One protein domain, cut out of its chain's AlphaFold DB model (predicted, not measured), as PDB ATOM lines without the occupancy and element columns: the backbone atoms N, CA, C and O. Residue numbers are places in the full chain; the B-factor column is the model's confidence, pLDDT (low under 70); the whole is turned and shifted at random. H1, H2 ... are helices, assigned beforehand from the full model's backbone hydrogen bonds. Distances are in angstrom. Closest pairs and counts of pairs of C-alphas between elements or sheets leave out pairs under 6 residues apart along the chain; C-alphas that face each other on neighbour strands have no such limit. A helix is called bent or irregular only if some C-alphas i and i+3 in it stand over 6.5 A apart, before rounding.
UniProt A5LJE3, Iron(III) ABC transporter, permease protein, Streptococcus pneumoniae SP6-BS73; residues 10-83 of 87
ATOM      1  N   PRO A  10     -21.858   9.040 -30.383       65.69
ATOM      2  CA  PRO A  10     -23.019   9.197 -29.493       65.69
ATOM      3  C   PRO A  10     -24.070   8.089 -29.640       65.69
ATOM      4  O   PRO A  10     -24.645   7.603 -28.667       65.69
ATOM      5  N   PHE A  11     -24.276   7.650 -30.883       69.12
ATOM      6  CA  PHE A  11     -25.254   6.635 -31.254       69.12
ATOM      7  C   PHE A  11     -24.955   5.253 -30.665       69.12
ATOM      8  O   PHE A  11     -25.882   4.551 -30.267       69.12
ATOM      9  N   VAL A  12     -23.679   4.871 -30.563       77.56
ATOM     10  CA  VAL A  12     -23.279   3.572 -29.999       77.56
ATOM     11  C   VAL A  12     -23.591   3.530 -28.504       77.56
ATOM     12  O   VAL A  12     -24.105   2.527 -28.008       77.56
ATOM     13  N   GLY A  13     -23.364   4.642 -27.797       79.50
ATOM     14  CA  GLY A  13     -23.721   4.781 -26.385       79.50
ATOM     15  C   GLY A  13     -25.228   4.652 -26.160       79.50
ATOM     16  O   GLY A  13     -25.662   3.818 -25.367       79.50
ATOM     17  N   ALA A  14     -26.038   5.407 -26.911       82.31
ATOM     18  CA  ALA A  14     -27.497   5.349 -26.799       82.31
ATOM     19  C   ALA A  14     -28.056   3.944 -27.094       82.31
ATOM     20  O   ALA A  14     -28.884   3.435 -26.338       82.31
ATOM     21  N   TYR A  15     -27.570   3.284 -28.151       86.88
ATOM     22  CA  TYR A  15     -28.015   1.934 -28.503       86.88
ATOM     23  C   TYR A  15     -27.628   0.897 -27.439       86.88
ATOM     24  O   TYR A  15     -28.418   0.011 -27.118       86.88
ATOM     25  N   SER A  16     -26.446   1.044 -26.830       89.75
ATOM     26  CA  SER A  16     -25.997   0.174 -25.736       89.75
ATOM     27  C   SER A  16     -26.928   0.266 -24.525       89.75
ATOM     28  O   SER A  16     -27.319  -0.758 -23.969       89.75
ATOM     29  N   TRP A  17     -27.359   1.474 -24.151       91.38
ATOM     30  CA  TRP A  17     -28.325   1.656 -23.065       91.38
ATOM     31  C   TRP A  17     -29.681   1.026 -23.374       91.38
ATOM     32  O   TRP A  17     -30.262   0.377 -22.505       91.38
ATOM     33  N   VAL A  18     -30.161   1.146 -24.613       91.00
ATOM     34  CA  VAL A  18     -31.396   0.481 -25.053       91.00
ATOM     35  C   VAL A  18     -31.264  -1.045 -24.986       91.00
ATOM     36  O   VAL A  18     -32.189  -1.715 -24.529       91.00
ATOM     37  N   LEU A  19     -30.123  -1.610 -25.384       91.69
ATOM     38  CA  LEU A  19     -29.876  -3.054 -25.309       91.69
ATOM     39  C   LEU A  19     -29.823  -3.559 -23.858       91.69
ATOM     40  O   LEU A  19     -30.296  -4.653 -23.559       91.69
ATOM     41  N   LEU A  20     -29.250  -2.771 -22.948       93.06
ATOM     42  CA  LEU A  20     -29.069  -3.156 -21.548       93.06
ATOM     43  C   LEU A  20     -30.337  -2.970 -20.705       93.06
ATOM     44  O   LEU A  20     -30.677  -3.861 -19.925       93.06
ATOM     45  N   LEU A  21     -31.017  -1.834 -20.866       93.69
ATOM     46  CA  LEU A  21     -32.139  -1.380 -20.032       93.69
ATOM     47  C   LEU A  21     -33.494  -1.386 -20.758       93.69
ATOM     48  O   LEU A  21     -34.513  -1.018 -20.178       93.69
ATOM     49  N   GLY A  22     -33.542  -1.802 -22.023       91.31
ATOM     50  CA  GLY A  22     -34.798  -2.008 -22.740       91.31
ATOM     51  C   GLY A  22     -35.651  -3.118 -22.121       91.31
ATOM     52  O   GLY A  22     -35.217  -3.856 -21.235       91.31
ATOM     53  N   ARG A  23     -36.871  -3.301 -22.638       86.94
ATOM     54  CA  ARG A  23     -37.847  -4.281 -22.110       86.94
ATOM     55  C   ARG A  23     -37.320  -5.720 -22.049       86.94
ATOM     56  O   ARG A  23     -37.712  -6.481 -21.177       86.94
ATOM     57  N   ASN A  24     -36.424  -6.081 -22.967       87.56
ATOM     58  CA  ASN A  24     -35.773  -7.392 -23.024       87.56
ATOM     59  C   ASN A  24     -34.283  -7.356 -22.650       87.56
ATOM     60  O   ASN A  24     -33.578  -8.338 -22.889       87.56
ATOM     61  N   GLY A  25     -33.812  -6.240 -22.093       91.44
ATOM     62  CA  GLY A  25     -32.404  -6.017 -21.808       91.44
ATOM     63  C   GLY A  25     -31.874  -6.877 -20.667       91.44
ATOM     64  O   GLY A  25     -32.624  -7.334 -19.800       91.44
ATOM     65  N   VAL A  26     -30.561  -7.110 -20.681       93.19
ATOM     66  CA  VAL A  26     -29.883  -7.975 -19.701       93.19
ATOM     67  C   VAL A  26     -30.051  -7.435 -18.280       93.19
ATOM     68  O   VAL A  26     -30.368  -8.203 -17.374       93.19
ATOM     69  N   ILE A  27     -29.910  -6.120 -18.087       93.31
ATOM     70  CA  ILE A  27     -30.040  -5.489 -16.768       93.31
ATOM     71  C   ILE A  27     -31.501  -5.509 -16.315       93.31
ATOM     72  O   ILE A  27     -31.779  -5.876 -15.177       93.31
ATOM     73  N   THR A  28     -32.443  -5.190 -17.206       92.56
ATOM     74  CA  THR A  28     -33.881  -5.230 -16.890       92.56
ATOM     75  C   THR A  28     -34.312  -6.628 -16.458       92.56
ATOM     76  O   THR A  28     -34.940  -6.781 -15.417       92.56
ATOM     77  N   LYS A  29     -33.913  -7.671 -17.199       93.25
ATOM     78  CA  LYS A  29     -34.207  -9.065 -16.835       93.25
ATOM     79  C   LYS A  29     -33.548  -9.474 -15.526       93.25
ATOM     80  O   LYS A  29     -34.173 -10.176 -14.741       93.25
ATOM     81  N   PHE A  30     -32.312  -9.047 -15.284       93.38
ATOM     82  CA  PHE A  30     -31.628  -9.318 -14.024       93.38
ATOM     83  C   PHE A  30     -32.378  -8.702 -12.834       93.38
ATOM     84  O   PHE A  30     -32.657  -9.397 -11.863       93.38
ATOM     85  N   LEU A  31     -32.780  -7.433 -12.931       93.44
ATOM     86  CA  LEU A  31     -33.527  -6.747 -11.875       93.44
ATOM     87  C   LEU A  31     -34.891  -7.397 -11.615       93.44
ATOM     88  O   LEU A  31     -35.248  -7.626 -10.460       93.44
ATOM     89  N   THR A  32     -35.627  -7.746 -12.671       93.50
ATOM     90  CA  THR A  32     -36.949  -8.366 -12.526       93.50
ATOM     91  C   THR A  32     -36.860  -9.804 -12.012       93.50
ATOM     92  O   THR A  32     -37.613 -10.177 -11.122       93.50
ATOM     93  N   ASN A  33     -35.935 -10.616 -12.533       92.81
ATOM     94  CA  ASN A  33     -35.895 -12.050 -12.233       92.81
ATOM     95  C   ASN A  33     -35.077 -12.386 -10.981       92.81
ATOM     96  O   ASN A  33     -35.436 -13.306 -10.256       92.81
ATOM     97  N   ALA A  34     -33.966 -11.686 -10.732       92.62
ATOM     98  CA  ALA A  34     -33.112 -11.963  -9.576       92.62
ATOM     99  C   ALA A  34     -33.549 -11.168  -8.340       92.62
ATOM    100  O   ALA A  34     -33.535 -11.690  -7.229       92.62
ATOM    101  N   LEU A  35     -33.949  -9.907  -8.532       92.19
ATOM    102  CA  LEU A  35     -34.252  -8.980  -7.439       92.19
ATOM    103  C   LEU A  35     -35.752  -8.693  -7.271       92.19
ATOM    104  O   LEU A  35     -36.114  -7.953  -6.363       92.19
ATOM    105  N   HIS A  36     -36.620  -9.288  -8.102       91.88
ATOM    106  CA  HIS A  36     -38.081  -9.105  -8.065       91.88
ATOM    107  C   HIS A  36     -38.518  -7.627  -8.108       91.88
ATOM    108  O   HIS A  36     -39.573  -7.256  -7.593       91.88
ATOM    109  N   LEU A  37     -37.699  -6.770  -8.726       92.00
ATOM    110  CA  LEU A  37     -37.986  -5.350  -8.912       92.00
ATOM    111  C   LEU A  37     -38.908  -5.135 -10.124       92.00
ATOM    112  O   LEU A  37     -38.907  -5.942 -11.058       92.00
ATOM    113  N   PRO A  38     -39.687  -4.040 -10.155       87.94
ATOM    114  CA  PRO A  38     -40.475  -3.695 -11.329       87.94
ATOM    115  C   PRO A  38     -39.566  -3.446 -12.538       87.94
ATOM    116  O   PRO A  38     -38.475  -2.884 -12.415       87.94
ATOM    117  N   ALA A  39     -40.042  -3.840 -13.721       84.75
ATOM    118  CA  ALA A  39     -39.306  -3.643 -14.962       84.75
ATOM    119  C   ALA A  39     -39.045  -2.150 -15.215       84.75
ATOM    120  O   ALA A  39     -39.946  -1.314 -15.111       84.75
ATOM    121  N   ILE A  40     -37.803  -1.826 -15.573       85.94
ATOM    122  CA  ILE A  40     -37.403  -0.473 -15.956       85.94
ATOM    123  C   ILE A  40     -37.822  -0.228 -17.408       85.94
ATOM    124  O   ILE A  40     -37.596  -1.071 -18.275       85.94
ATOM    125  N   ASP A  41     -38.406   0.942 -17.671       85.44
ATOM    126  CA  ASP A  41     -38.626   1.437 -19.030       85.44
ATOM    127  C   ASP A  41     -37.672   2.607 -19.310       85.44
ATOM    128  O   ASP A  41     -37.781   3.681 -18.712       85.44
ATOM    129  N   ILE A  42     -36.700   2.376 -20.195       92.50
ATOM    130  CA  ILE A  42     -35.760   3.405 -20.658       92.50
ATOM    131  C   ILE A  42     -36.356   4.281 -21.770       92.50
ATOM    132  O   ILE A  42     -35.805   5.331 -22.098       92.50
ATOM    133  N   TYR A  43     -37.483   3.895 -22.365       91.50
ATOM    134  CA  TYR A  43     -38.106   4.685 -23.415       91.50
ATOM    135  C   TYR A  43     -38.903   5.839 -22.796       91.50
ATOM    136  O   TYR A  43     -39.859   5.644 -22.050       91.50
ATOM    137  N   GLY A  44     -38.500   7.069 -23.115       90.50
ATOM    138  CA  GLY A  44     -39.152   8.292 -22.648       90.50
ATOM    139  C   GLY A  44     -38.211   9.208 -21.872       90.50
ATOM    140  O   GLY A  44     -36.994   9.031 -21.864       90.50
ATOM    141  N   PHE A  45     -38.785  10.213 -21.212       93.31
ATOM    142  CA  PHE A  45     -38.030  11.320 -20.618       93.31
ATOM    143  C   PHE A  45     -36.939  10.869 -19.635       93.31
ATOM    144  O   PHE A  45     -35.811  11.341 -19.716       93.31
ATOM    145  N   LYS A  46     -37.241   9.918 -18.742       90.62
ATOM    146  CA  LYS A  46     -36.284   9.442 -17.728       90.62
ATOM    147  C   LYS A  46     -35.044   8.799 -18.348       90.62
ATOM    148  O   LYS A  46     -33.933   9.072 -17.900       90.62
ATOM    149  N   GLY A  47     -35.224   7.979 -19.382       91.19
ATOM    150  CA  GLY A  47     -34.101   7.367 -20.085       91.19
ATOM    151  C   GLY A  47     -33.309   8.376 -20.904       91.19
ATOM    152  O   GLY A  47     -32.085   8.332 -20.884       91.19
ATOM    153  N   ILE A  48     -33.985   9.338 -21.541       92.00
ATOM    154  CA  ILE A  48     -33.329  10.450 -22.245       92.00
ATOM    155  C   ILE A  48     -32.430  11.237 -21.283       92.00
ATOM    156  O   ILE A  48     -31.260  11.455 -21.590       92.00
ATOM    157  N   VAL A  49     -32.952  11.615 -20.110       93.75
ATOM    158  CA  VAL A  49     -32.181  12.314 -19.073       93.75
ATOM    159  C   VAL A  49     -30.989  11.467 -18.631       93.75
ATOM    160  O   VAL A  49     -29.869  11.956 -18.667       93.75
ATOM    161  N   LEU A  50     -31.193  10.189 -18.297       91.81
ATOM    162  CA  LEU A  50     -30.110   9.294 -17.875       91.81
ATOM    163  C   LEU A  50     -28.986   9.217 -18.919       91.81
ATOM    164  O   LEU A  50     -27.817   9.408 -18.582       91.81
ATOM    165  N   VAL A  51     -29.337   8.957 -20.180       90.62
ATOM    166  CA  VAL A  51     -28.359   8.774 -21.259       90.62
ATOM    167  C   VAL A  51     -27.604  10.072 -21.528       90.62
ATOM    168  O   VAL A  51     -26.373  10.058 -21.557       90.62
ATOM    169  N   PHE A  52     -28.304  11.202 -21.665       89.94
ATOM    170  CA  PHE A  52     -27.642  12.480 -21.927       89.94
ATOM    171  C   PHE A  52     -26.813  12.973 -20.746       89.94
ATOM    172  O   PHE A  52     -25.716  13.481 -20.967       89.94
ATOM    173  N   THR A  53     -27.275  12.802 -19.505       91.69
ATOM    174  CA  THR A  53     -26.493  13.180 -18.324       91.69
ATOM    175  C   THR A  53     -25.177  12.410 -18.282       91.69
ATOM    176  O   THR A  53     -24.125  13.027 -18.142       91.69
ATOM    177  N   LEU A  54     -25.202  11.088 -18.474       89.31
ATOM    178  CA  LEU A  54     -23.981  10.276 -18.480       89.31
ATOM    179  C   LEU A  54     -23.071  10.591 -19.673       89.31
ATOM    180  O   LEU A  54     -21.852  10.576 -19.529       89.31
ATOM    181  N   GLN A  55     -23.645  10.910 -20.833       86.88
ATOM    182  CA  GLN A  55     -22.880  11.266 -22.026       86.88
ATOM    183  C   GLN A  55     -22.201  12.639 -21.911       86.88
ATOM    184  O   GLN A  55     -21.073  12.806 -22.368       86.88
ATOM    185  N   LEU A  56     -22.880  13.629 -21.325       87.81
ATOM    186  CA  LEU A  56     -22.375  14.999 -21.207       87.81
ATOM    187  C   LEU A  56     -21.506  15.207 -19.963       87.81
ATOM    188  O   LEU A  56     -20.698  16.135 -19.939       87.81
ATOM    189  N   PHE A  57     -21.625  14.347 -18.951       90.19
ATOM    190  CA  PHE A  57     -20.858  14.455 -17.713       90.19
ATOM    191  C   PHE A  57     -19.334  14.566 -17.934       90.19
ATOM    192  O   PHE A  57     -18.746  15.495 -17.381       90.19
ATOM    193  N   PRO A  58     -18.678  13.730 -18.771       88.31
ATOM    194  CA  PRO A  58     -17.244  13.852 -19.045       88.31
ATOM    195  C   PRO A  58     -16.834  15.225 -19.585       88.31
ATOM    196  O   PRO A  58     -15.785  15.749 -19.214       88.31
ATOM    197  N   LEU A  59     -17.669  15.808 -20.450       88.25
ATOM    198  CA  LEU A  59     -17.418  17.105 -21.068       88.25
ATOM    199  C   LEU A  59     -17.512  18.231 -20.036       88.25
ATOM    200  O   LEU A  59     -16.598  19.044 -19.921       88.25
ATOM    201  N   VAL A  60     -18.598  18.247 -19.258       90.62
ATOM    202  CA  VAL A  60     -18.804  19.246 -18.199       90.62
ATOM    203  C   VAL A  60     -17.701  19.141 -17.149       90.62
ATOM    204  O   VAL A  60     -17.137  20.159 -16.753       90.62
ATOM    205  N   PHE A  61     -17.337  17.921 -16.748       90.62
ATOM    206  CA  PHE A  61     -16.233  17.685 -15.822       90.62
ATOM    207  C   PHE A  61     -14.917  18.268 -16.345       90.62
ATOM    208  O   PHE A  61     -14.211  18.930 -15.592       90.62
ATOM    209  N   LEU A  62     -14.593  18.069 -17.628       89.81
ATOM    210  CA  LEU A  62     -13.361  18.595 -18.215       89.81
ATOM    211  C   LEU A  62     -13.321  20.128 -18.189       89.81
ATOM    212  O   LEU A  62     -12.285  20.701 -17.856       89.81
ATOM    213  N   TYR A  63     -14.440  20.785 -18.500       89.69
ATOM    214  CA  TYR A  63     -14.536  22.244 -18.430       89.69
ATOM    215  C   TYR A  63     -14.348  22.757 -17.004       89.69
ATOM    216  O   TYR A  63     -13.519  23.635 -16.777       89.69
ATOM    217  N   VAL A  64     -15.049  22.165 -16.037       91.69
ATOM    218  CA  VAL A  64     -14.952  22.582 -14.633       91.69
ATOM    219  C   VAL A  64     -13.556  22.313 -14.072       91.69
ATOM    220  O   VAL A  64     -12.980  23.193 -13.442       91.69
ATOM    221  N   ALA A  65     -12.980  21.138 -14.328       89.81
ATOM    222  CA  ALA A  65     -11.640  20.792 -13.862       89.81
ATOM    223  C   ALA A  65     -10.566  21.705 -14.474       89.81
ATOM    224  O   ALA A  65      -9.660  22.145 -13.770       89.81
ATOM    225  N   GLY A  66     -10.680  22.030 -15.766       86.94
ATOM    226  CA  GLY A  66      -9.791  22.980 -16.435       86.94
ATOM    227  C   GLY A  66      -9.836  24.365 -15.787       86.94
ATOM    228  O   GLY A  66      -8.792  24.933 -15.480       86.94
ATOM    229  N   THR A  67     -11.038  24.872 -15.506       88.31
ATOM    230  CA  THR A  67     -11.212  26.160 -14.827       88.31
ATOM    231  C   THR A  67     -10.720  26.119 -13.382       88.31
ATOM    232  O   THR A  67     -10.001  27.022 -12.968       88.31
ATOM    233  N   MET A  68     -11.036  25.068 -12.625       87.31
ATOM    234  CA  MET A  68     -10.587  24.900 -11.237       87.31
ATOM    235  C   MET A  68      -9.058  24.903 -11.128       87.31
ATOM    236  O   MET A  68      -8.514  25.555 -10.245       87.31
ATOM    237  N   ASN A  69      -8.357  24.254 -12.063       84.94
ATOM    238  CA  ASN A  69      -6.889  24.257 -12.105       84.94
ATOM    239  C   ASN A  69      -6.282  25.631 -12.437       84.94
ATOM    240  O   ASN A  69      -5.091  25.832 -12.219       84.94
ATOM    241  N   SER A  70      -7.071  26.559 -12.987       85.19
ATOM    242  CA  SER A  70      -6.630  27.922 -13.312       85.19
ATOM    243  C   SER A  70      -6.872  28.940 -12.191       85.19
ATOM    244  O   SER A  70      -6.465  30.091 -12.323       85.19
ATOM    245  N   ILE A  71      -7.536  28.539 -11.101       87.00
ATOM    246  CA  ILE A  71      -7.789  29.407  -9.945       87.00
ATOM    247  C   ILE A  71      -6.488  29.604  -9.161       87.00
ATOM    248  O   ILE A  71      -5.786  28.642  -8.850       87.00
ATOM    249  N   ASP A  72      -6.185  30.858  -8.818       87.19
ATOM    250  CA  ASP A  72      -5.016  31.218  -8.015       87.19
ATOM    251  C   ASP A  72      -5.140  30.666  -6.583       87.19
ATOM    252  O   ASP A  72      -6.167  30.838  -5.919       87.19
ATOM    253  N   ASN A  73      -4.081  30.021  -6.086       84.38
ATOM    254  CA  ASN A  73      -4.055  29.467  -4.732       84.38
ATOM    255  C   ASN A  73      -4.191  30.542  -3.644       84.38
ATOM    256  O   ASN A  73      -4.757  30.251  -2.597       84.38
ATOM    257  N   SER A  74      -3.782  31.787  -3.897       87.81
ATOM    258  CA  SER A  74      -3.953  32.897  -2.948       87.81
ATOM    259  C   SER A  74      -5.421  33.168  -2.602       87.81
ATOM    260  O   SER A  74      -5.730  33.546  -1.472       87.81
ATOM    261  N   LEU A  75      -6.353  32.922  -3.532       86.06
ATOM    262  CA  LEU A  75      -7.790  33.026  -3.264       86.06
ATOM    263  C   LEU A  75      -8.266  31.918  -2.319       86.06
ATOM    264  O   LEU A  75      -9.119  32.157  -1.465       86.06
ATOM    265  N   LEU A  76      -7.703  30.717  -2.457       86.56
ATOM    266  CA  LEU A  76      -7.993  29.588  -1.576       86.56
ATOM    267  C   LEU A  76      -7.407  29.823  -0.175       86.56
ATOM    268  O   LEU A  76      -8.113  29.623   0.807       86.56
ATOM    269  N   GLU A  77      -6.174  30.326  -0.083       85.25
ATOM    270  CA  GLU A  77      -5.510  30.685   1.181       85.25
ATOM    271  C   GLU A  77      -6.225  31.838   1.911       85.25
ATOM    272  O   GLU A  77      -6.369  31.825   3.136       85.25
ATOM    273  N   ALA A  78      -6.734  32.830   1.171       88.75
ATOM    274  CA  ALA A  78      -7.541  33.911   1.733       88.75
ATOM    275  C   ALA A  78      -8.891  33.403   2.264       88.75
ATOM    276  O   ALA A  78      -9.326  33.816   3.339       88.75
ATOM    277  N   ALA A  79      -9.548  32.490   1.539       88.00
ATOM    278  CA  ALA A  79     -10.784  31.862   1.999       88.00
ATOM    279  C   ALA A  79     -10.553  31.039   3.278       88.00
ATOM    280  O   ALA A  79     -11.337  31.137   4.224       88.00
ATOM    281  N   GLU A  80      -9.443  30.301   3.336       88.25
ATOM    282  CA  GLU A  80      -9.026  29.547   4.521       88.25
ATOM    283  C   GLU A  80      -8.757  30.474   5.716       88.25
ATOM    284  O   GLU A  80      -9.253  30.233   6.817       88.25
ATOM    285  N   SER A  81      -8.089  31.608   5.482       88.00
ATOM    286  CA  SER A  81      -7.844  32.635   6.506       88.00
ATOM    287  C   SER A  81      -9.131  33.275   7.050       88.00
ATOM    288  O   SER A  81      -9.154  33.735   8.190       88.00
ATOM    289  N   MET A  82     -10.220  33.284   6.271       90.56
ATOM    290  CA  MET A  82     -11.549  33.742   6.704       90.56
ATOM    291  C   MET A  82     -12.385  32.648   7.395       90.56
ATOM    292  O   MET A  82     -13.556  32.873   7.704       90.56
ATOM    293  N   GLY A  83     -11.803  31.475   7.667       87.75
ATOM    294  CA  GLY A  83     -12.450  30.384   8.398       87.75
ATOM    295  C   GLY A  83     -13.207  29.382   7.523       87.75
ATOM    296  O   GLY A  83     -13.977  28.580   8.054       87.75
TER     297      GLY A  83
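Overview. This is residues 10 to 83 of the 87 residues of the protein "Iron(III) ABC transporter, permease protein" of Streptococcus pneumoniae SP6-BS73 (UniProt A5LJE3). A long bent helix, H3, ends in a free arm: its first arm H3a packs on H1, while residues 56 to 83, with H3b and then H4 at the far end, stick out from this small body. H2 follows H1 nearly end to end, running the same way. The printed part has 74 residues with four named helices, H1 to H4 in chain order, and no named strand; the class is all helix. It is extended, with a radius of gyration of the C-alphas of 20.1 A and spans of 56 by 29 by 18 A.

Along the chain. Find C-alpha 10 at (-23.019, 9.197, -29.493); from there H1 runs through residues 10 to 21, 16.9 A. H2 follows at residues 26 to 35, 13.1 A. Look next at residues 45 to 69, assigned by hydrogen bonds as one helix, H3, but bent: C-alphas 55 and 58 are 6.9 A apart. Its arms are H3a, residues 45 to 55, 15.2 A, and H3b, residues 58 to 69, 16.2 A. H4, residues 73 to 81, 12.3 A, ends with C-alpha 81 at (-7.844, 32.635, 6.506).

Arrangement. H1 and H2 touch only at the corner by their link, H1 with residues 19 to 21 alone; look at Leu 20 and Val 26, whose C-alphas are closest at 5.2 A. Their tilt is shallow, 26 degrees, the same way. H1 touches H3a, closest at the C-alphas of Ala 14 and Val 51, 6.6 A, at a steep tilt of 53 degrees, opposite ways. H3a and H3b stand at a steep tilt of 48 degrees. H2 and H3a are apart, and H3b and H4 touch no helix. In H1, H2, H3a, H3b and H4 every O i to N i+4 pair is within hydrogen-bond range.

Size, cuts and confidence. The C-alphas farthest apart are those of Asn 24 and Ser 81, 57.0 A. The printed part has no cut; the links H1 to H2 and H3 to H4 are tight, and H2 to H3 is short. Mean pLDDT of the printed part is 88.8, with residues 10 to 11 under 70.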